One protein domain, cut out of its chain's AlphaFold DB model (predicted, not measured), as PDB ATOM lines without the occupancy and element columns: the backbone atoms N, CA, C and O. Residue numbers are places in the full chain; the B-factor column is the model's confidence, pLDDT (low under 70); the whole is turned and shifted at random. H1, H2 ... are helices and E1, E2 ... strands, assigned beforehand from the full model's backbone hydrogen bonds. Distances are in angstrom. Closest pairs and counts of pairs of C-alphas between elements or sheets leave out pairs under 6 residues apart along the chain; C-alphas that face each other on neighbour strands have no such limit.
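Overview. This is residues 7 to 58 of the 65 residues of an uncharacterized protein of Escherichia coli (UniProt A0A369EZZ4). A long two-stranded hairpin, E1 and E2, makes most of the length of this domain; helix H3 packs on the end of it where E1 begins and E2 ends, and beyond that same end H1 and the short H2 make a small, loosely attached corner, of which residues 14 to 19 stick out. The turn between the two strands, residues 33 to 37, lies at the opposite end, and the middle is thinly filled. The printed part has 52 residues, with three named helices and two named strands in the order H1, H2, E1, E2, H3 along the chain; the sheet has the order E1 - E2 and is antiparallel. The class is mixed, helices and strands. The whole is loose, with a radius of gyration of the C-alphas of 12.4 A, and the C-alphas span 35 by 25 by 20 A along their three main axes.

Along the chain. The printed part begins with H1, residues 7 to 15, which runs from C-alpha 7 at (28.217, -26.021, 7.564) to C-alpha 15 over 12.4 A. After His 16 comes H2, residues 17 to 20, four residues that measure 5.1 A from first to last C-alpha. Residues 21 to 25 lead to E1, residues 26 to 32, a strand of 16.3 A that begins at C-alpha 26, at (34.203, -16.658, 16.366). Residues 33 to 37 make the turn to E2, residues 38 to 44, which measures 14.8 A. Asp 45 and His 46 then lead to H3, residues 47 to 56, the longest helix by residues, which covers 14.1 A and ends at C-alpha 56, at (30.919, -8.295, 3.637). Ala 57 and Gly 58 follow it.

Arrangement. E1 and E2 are antiparallel neighbours and form a hairpin, with 165 degrees between their N-to-C directions. The C-alphas of Ala 27 and Glu 43 face each other at 4.4 A, and so do those of Val 32 and His 38, at 4.5 A. Across the pair, N 28 and O 42 are within hydrogen-bond range at 2.8 A, and N 39 and O 31 at 3.0 A. H3 comes nearest to this sheet at Phe 50: the closest C-alphas of H3 and E2 are those of Phe 50 and Ala 44, 5.1 A apart, and the closest of H3 and E1 are those of Phe 50 and Tyr 26, 6.5 A apart. Within 10 A, H3 has 17 pairs of C-alphas with E2 and 8 with E1, made by its residues 47 to 54. H1 and H2 are close but not clearly touching, and their closest C-alphas, those of Arg 13 and Met 20, are 6.7 A apart. H1 is apart from E1, E2 and H3, and H2 is apart from E2 and H3. Every O i to N i+4 pair is within hydrogen-bond range in H1 and H3, while H2, with four residues, is too short for such a pair; its one O i to N i+3 pair is within range.

Size, cuts and confidence. The two C-alphas farthest apart are those of Glu 18 and Thr 34, at 35.2 A, while the first and last printed C-alphas, those of Thr 7 and Gly 58, are 17.0 A apart. Residues 14 to 19, of which 17 to 19 belong to H2, stand free. The links from H1 to H2, H2 to E1, E1 to E2 and E2 to H3 are tight. The printed part has no cut. The mean pLDDT of the printed part of this model is 80.7, and residues 21 to 23, in the link from H2 to E1, are under 70.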
ATOM      1  N   THR A   7      29.243 -24.977   7.467       82.62
ATOM      2  CA  THR A   7      28.217 -26.021   7.564       82.62
ATOM      3  C   THR A   7      28.428 -26.857   8.821       82.62
ATOM      4  O   THR A   7      27.472 -27.079   9.565       82.62
ATOM      5  N   GLU A   8      29.671 -27.252   9.100       84.69
ATOM      6  CA  GLU A   8      30.027 -27.961  10.333       84.69
ATOM      7  C   GLU A   8      29.774 -27.101  11.566       84.69
ATOM      8  O   GLU A   8      29.118 -27.563  12.498       84.69
ATOM      9  N   LEU A   9      30.175 -25.826  11.525       84.94
ATOM     10  CA  LEU A   9      29.922 -24.880  12.612       84.94
ATOM     11  C   LEU A   9      28.419 -24.755  12.922       84.94
ATOM     12  O   LEU A   9      27.999 -24.804  14.078       84.94
ATOM     13  N   LYS A  10      27.576 -24.643  11.886       85.12
ATOM     14  CA  LYS A  10      26.112 -24.591  12.047       85.12
ATOM     15  C   LYS A  10      25.541 -25.895  12.597       85.12
ATOM     16  O   LYS A  10      24.638 -25.850  13.433       85.12
ATOM     17  N   LYS A  11      26.037 -27.043  12.129       88.25
ATOM     18  CA  LYS A  11      25.599 -28.364  12.598       88.25
ATOM     19  C   LYS A  11      25.955 -28.557  14.071       88.25
ATOM     20  O   LYS A  11      25.097 -28.982  14.835       88.25
ATOM     21  N   TYR A  12      27.167 -28.173  14.463       86.62
ATOM     22  CA  TYR A  12      27.635 -28.227  15.843       86.62
ATOM     23  C   TYR A  12      26.803 -27.339  16.765       86.62
ATOM     24  O   TYR A  12      26.317 -27.801  17.791       86.62
ATOM     25  N   ARG A  13      26.543 -26.091  16.356       83.50
ATOM     26  CA  ARG A  13      25.686 -25.177  17.120       83.50
ATOM     27  C   ARG A  13      24.283 -25.741  17.353       83.50
ATOM     28  O   ARG A  13      23.697 -25.509  18.402       83.50
ATOM     29  N   LYS A  14      23.726 -26.444  16.362       85.88
ATOM     30  CA  LYS A  14      22.397 -27.059  16.475       85.88
ATOM     31  C   LYS A  14      22.397 -28.259  17.424       85.88
ATOM     32  O   LYS A  14      21.394 -28.472  18.093       85.88
ATOM     33  N   SER A  15      23.474 -29.046  17.454       87.50
ATOM     34  CA  SER A  15      23.568 -30.234  18.310       87.50
ATOM     35  C   SER A  15      24.015 -29.938  19.739       87.50
ATOM     36  O   SER A  15      23.650 -30.698  20.625       87.50
ATOM     37  N   HIS A  16      24.767 -28.856  19.956       82.94
ATOM     38  CA  HIS A  16      25.315 -28.481  21.262       82.94
ATOM     39  C   HIS A  16      25.115 -26.985  21.565       82.94
ATOM     40  O   HIS A  16      26.094 -26.238  21.697       82.94
ATOM     41  N   PRO A  17      23.863 -26.496  21.629       80.12
ATOM     42  CA  PRO A  17      23.586 -25.098  21.951       80.12
ATOM     43  C   PRO A  17      24.154 -24.681  23.317       80.12
ATOM     44  O   PRO A  17      24.578 -23.539  23.470       80.12
ATOM     45  N   GLU A  18      24.233 -25.596  24.283       82.12
ATOM     46  CA  GLU A  18      24.792 -25.381  25.621       82.12
ATOM     47  C   GLU A  18      26.287 -25.041  25.593       82.12
ATOM     48  O   GLU A  18      26.744 -24.171  26.332       82.12
ATOM     49  N   LYS A  19      27.042 -25.640  24.664       75.69
ATOM     50  CA  LYS A  19      28.467 -25.339  24.440       75.69
ATOM     51  C   LYS A  19      28.695 -24.033  23.688       75.69
ATOM     52  O   LYS A  19      29.834 -23.675  23.427       75.69
ATOM     53  N   MET A  20      27.620 -23.352  23.299       73.44
ATOM     54  CA  MET A  20      27.635 -22.035  22.669       73.44
ATOM     55  C   MET A  20      26.793 -21.012  23.443       73.44
ATOM     56  O   MET A  20      26.527 -19.928  22.926       73.44
ATOM     57  N   ALA A  21      26.354 -21.359  24.659       67.00
ATOM     58  CA  ALA A  21      25.522 -20.505  25.503       67.00
ATOM     59  C   ALA A  21      26.332 -19.473  26.310       67.00
ATOM     60  O   ALA A  21      25.777 -18.464  26.735       67.00
ATOM     61  N   PHE A  22      27.634 -19.706  26.504       66.62
ATOM     62  CA  PHE A  22      28.561 -18.740  27.104       66.62
ATOM     63  C   PHE A  22      29.044 -17.699  26.077       66.62
ATOM     64  O   PHE A  22      28.796 -17.833  24.879       66.62
ATOM     65  N   SER A  23      29.733 -16.646  26.526       68.94
ATOM     66  CA  SER A  23      30.422 -15.725  25.614       68.94
ATOM     67  C   SER A  23      31.485 -16.488  24.821       68.94
ATOM     68  O   SER A  23      32.505 -16.890  25.377       68.94
ATOM     69  N   TYR A  24      31.237 -16.694  23.528       78.38
ATOM     70  CA  TYR A  24      32.169 -17.326  22.598       78.38
ATOM     71  C   TYR A  24      32.467 -16.375  21.447       78.38
ATOM     72  O   TYR A  24      31.547 -15.911  20.773       78.38
ATOM     73  N   SER A  25      33.750 -16.147  21.183       80.38
ATOM     74  CA  SER A  25      34.207 -15.457  19.985       80.38
ATOM     75  C   SER A  25      34.376 -16.435  18.822       80.38
ATOM     76  O   SER A  25      34.744 -17.601  18.978       80.38
ATOM     77  N   TYR A  26      34.045 -15.956  17.629       84.88
ATOM     78  CA  TYR A  26      34.203 -16.658  16.366       84.88
ATOM     79  C   TYR A  26      35.344 -16.004  15.608       84.88
ATOM     80  O   TYR A  26      35.260 -14.814  15.313       84.88
ATOM     81  N   ALA A  27      36.359 -16.785  15.246       85.19
ATOM     82  CA  ALA A  27      37.457 -16.341  14.401       85.19
ATOM     83  C   ALA A  27      37.513 -17.189  13.125       85.19
ATOM     84  O   ALA A  27      37.374 -18.412  13.163       85.19
ATOM     85  N   LEU A  28      37.707 -16.531  11.986       84.25
ATOM     86  CA  LEU A  28      38.039 -17.173  10.725       84.25
ATOM     87  C   LEU A  28      39.523 -16.953  10.474       84.25
ATOM     88  O   LEU A  28      39.932 -15.829  10.186       84.25
ATOM     89  N   SER A  29      40.309 -18.018  10.553       81.94
ATOM     90  CA  SER A  29      41.737 -17.972  10.250       81.94
ATOM     91  C   SER A  29      42.011 -18.408   8.807       81.94
ATOM     92  O   SER A  29      41.387 -19.351   8.320       81.94
ATOM     93  N   ARG A  30      42.960 -17.749   8.119       75.44
ATOM     94  CA  ARG A  30      43.480 -18.213   6.810       75.44
ATOM     95  C   ARG A  30      44.531 -19.318   6.939       75.44
ATOM     96  O   ARG A  30      45.030 -19.805   5.931       75.44
ATOM     97  N   GLY A  31      44.916 -19.652   8.165       75.81
ATOM     98  CA  GLY A  31      46.052 -20.505   8.475       75.81
ATOM     99  C   GLY A  31      46.937 -19.874   9.542       75.81
ATOM    100  O   GLY A  31      46.584 -18.868  10.166       75.81
ATOM    101  N   VAL A  32      48.095 -20.480   9.756       76.62
ATOM    102  CA  VAL A  32      49.079 -20.005  10.726       76.62
ATOM    103  C   VAL A  32      50.233 -19.307  10.014       76.62
ATOM    104  O   VAL A  32      50.667 -19.742   8.949       76.62
ATOM    105  N   ASP A  33      50.710 -18.207  10.586       78.56
ATOM    106  CA  ASP A  33      51.937 -17.548  10.143       78.56
ATOM    107  C   ASP A  33      53.170 -18.419  10.469       78.56
ATOM    108  O   ASP A  33      53.095 -19.392  11.218       78.56
ATOM    109  N   THR A  34      54.332 -18.025   9.959       76.25
ATOM    110  CA  THR A  34      55.669 -18.551  10.274       76.25
ATOM    111  C   THR A  34      55.974 -18.628  11.776       76.25
ATOM    112  O   THR A  34      56.790 -19.441  12.200       76.25
ATOM    113  N   GLN A  35      55.283 -17.825  12.593       84.38
ATOM    114  CA  GLN A  35      55.340 -17.850  14.059       84.38
ATOM    115  C   GLN A  35      54.240 -18.707  14.717       84.38
ATOM    116  O   GLN A  35      53.996 -18.571  15.915       84.38
ATOM    117  N   PHE A  36      53.539 -19.548  13.951       75.44
ATOM    118  CA  PHE A  36      52.406 -20.375  14.393       75.44
ATOM    119  C   PHE A  36      51.220 -19.587  14.979       75.44
ATOM    120  O   PHE A  36      50.429 -20.110  15.761       75.44
ATOM    121  N   ARG A  37      51.068 -18.312  14.599       79.00
ATOM    122  CA  ARG A  37      49.946 -17.461  15.023       79.00
ATOM    123  C   ARG A  37      48.838 -17.500  13.981       79.00
ATOM    124  O   ARG A  37      49.122 -17.384  12.791       79.00
ATOM    125  N   HIS A  38      47.588 -17.638  14.414       76.62
ATOM    126  CA  HIS A  38      46.445 -17.615  13.503       76.62
ATOM    127  C   HIS A  38      46.317 -16.239  12.842       76.62
ATOM    128  O   HIS A  38      46.265 -15.214  13.522       76.62
ATOM    129  N   ILE A  39      46.244 -16.223  11.512       77.38
ATOM    130  CA  ILE A  39      45.956 -15.007  10.753       77.38
ATOM    131  C   ILE A  39      44.436 -14.868  10.681       77.38
ATOM    132  O   ILE A  39      43.793 -15.403   9.772       77.38
ATOM    133  N   ASN A  40      43.866 -14.175  11.667       77.31
ATOM    134  CA  ASN A  40      42.430 -13.920  11.749       77.31
ATOM    135  C   ASN A  40      42.009 -12.936  10.648       77.31
ATOM    136  O   ASN A  40      42.438 -11.786  10.621       77.31
ATOM    137  N   ILE A  41      41.154 -13.395   9.737       77.12
ATOM    138  CA  ILE A  41      40.559 -12.579   8.673       77.12
ATOM    139  C   ILE A  41      39.273 -11.903   9.165       77.12
ATOM    140  O   ILE A  41      38.957 -10.786   8.765       77.12
ATOM    141  N   ALA A  42      38.512 -12.591  10.011       79.69
ATOM    142  CA  ALA A  42      37.290 -12.071  10.607       79.69
ATOM    143  C   ALA A  42      37.179 -12.570  12.043       79.69
ATOM    144  O   ALA A  42      37.415 -13.752  12.295       79.69
ATOM    145  N   GLU A  43      36.786 -11.687  12.955       83.94
ATOM    146  CA  GLU A  43      36.574 -12.009  14.362       83.94
ATOM    147  C   GLU A  43      35.319 -11.297  14.873       83.94
ATOM    148  O   GLU A  43      35.081 -10.123  14.570       83.94
ATOM    149  N   ALA A  44      34.470 -12.022  15.598       85.44
ATOM    150  CA  ALA A  44      33.292 -11.444  16.230       85.44
ATOM    151  C   ALA A  44      32.798 -12.278  17.413       85.44
ATOM    152  O   ALA A  44      32.740 -13.503  17.340       85.44
ATOM    153  N   ASP A  45      32.290 -11.600  18.435       84.69
ATOM    154  CA  ASP A  45      31.732 -12.224  19.646       84.69
ATOM    155  C   ASP A  45      30.336 -12.818  19.436       84.69
ATOM    156  O   ASP A  45      29.789 -13.517  20.284       84.69
ATOM    157  N   HIS A  46      29.717 -12.528  18.290       84.19
ATOM    158  CA  HIS A  46      28.374 -12.985  17.992       84.19
ATOM    159  C   HIS A  46      28.280 -13.604  16.600       84.19
ATOM    160  O   HIS A  46      28.634 -12.997  15.588       84.19
ATOM    161  N   PHE A  47      27.671 -14.788  16.516       80.69
ATOM    162  CA  PHE A  47      27.567 -15.559  15.272       80.69
ATOM    163  C   PHE A  47      26.932 -14.781  14.107       80.69
ATOM    164  O   PHE A  47      27.343 -14.914  12.957       80.69
ATOM    165  N   LYS A  48      25.915 -13.949  14.380       83.75
ATOM    166  CA  LYS A  48      25.298 -13.111  13.333       83.75
ATOM    167  C   LYS A  48      26.263 -12.041  12.810       83.75
ATOM    168  O   LYS A  48      26.272 -11.792  11.607       83.75
ATOM    169  N   GLN A  49      27.061 -11.431  13.689       86.75
ATOM    170  CA  GLN A  49      28.066 -10.442  13.296       86.75
ATOM    171  C   GLN A  49      29.190 -11.115  12.509       86.75
ATOM    172  O   GLN A  49      29.536 -10.630  11.438       86.75
ATOM    173  N   PHE A  50      29.646 -12.286  12.960       85.44
ATOM    174  CA  PHE A  50      30.625 -13.113  12.256       85.44
ATOM    175  C   PHE A  50      30.182 -13.430  10.819       85.44
ATOM    176  O   PHE A  50      30.889 -13.137   9.858       85.44
ATOM    177  N   LEU A  51      28.953 -13.932  10.644       83.50
ATOM    178  CA  LEU A  51      28.392 -14.195   9.316       83.50
ATOM    179  C   LEU A  51      28.269 -12.931   8.456       83.50
ATOM    180  O   LEU A  51      28.432 -13.004   7.239       83.50
ATOM    181  N   CYS A  52      27.949 -11.790   9.067       84.81
ATOM    182  CA  CYS A  52      27.876 -10.517   8.361       84.81
ATOM    183  C   CYS A  52      29.261 -10.078   7.875       84.81
ATOM    184  O   CYS A  52      29.399  -9.738   6.704       84.81
ATOM    185  N   GLN A  53      30.290 -10.155   8.725       83.06
ATOM    186  CA  GLN A  53      31.667  -9.824   8.350       83.06
ATOM    187  C   GLN A  53      32.173 -10.716   7.216       83.06
ATOM    188  O   GLN A  53      32.666 -10.200   6.221       83.06
ATOM    189  N   ILE A  54      31.960 -12.032   7.304       83.12
ATOM    190  CA  ILE A  54      32.336 -12.987   6.249       83.12
ATOM    191  C   ILE A  54      31.681 -12.622   4.914       83.12
ATOM    192  O   ILE A  54      32.351 -12.567   3.884       83.12
ATOM    193  N   LYS A  55      30.370 -12.341   4.928       82.81
ATOM    194  CA  LYS A  55      29.634 -11.932   3.723       82.81
ATOM    195  C   LYS A  55      30.137 -10.603   3.165       82.81
ATOM    196  O   LYS A  55      30.285 -10.485   1.955       82.81
ATOM    197  N   ARG A  56      30.399  -9.617   4.029       81.56
ATOM    198  CA  ARG A  56      30.919  -8.295   3.637       81.56
ATOM    199  C   ARG A  56      32.329  -8.376   3.064       81.56
ATOM    200  O   ARG A  56      32.632  -7.654   2.127       81.56
ATOM    201  N   ALA A  57      33.157  -9.266   3.597       78.94
ATOM    202  CA  ALA A  57      34.494  -9.536   3.090       78.94
ATOM    203  C   ALA A  57      34.488 -10.358   1.785       78.94
ATOM    204  O   ALA A  57      35.547 -10.615   1.225       78.94
ATOM    205  N   GLY A  58      33.317 -10.802   1.302       74.06
ATOM    206  CA  GLY A  58      33.208 -11.640   0.105       74.06
ATOM    207  C   GLY A  58      33.826 -13.032   0.272       74.06
ATOM    208  O   GLY A  58      34.095 -13.711  -0.715       74.06
TER     209      GLY A  58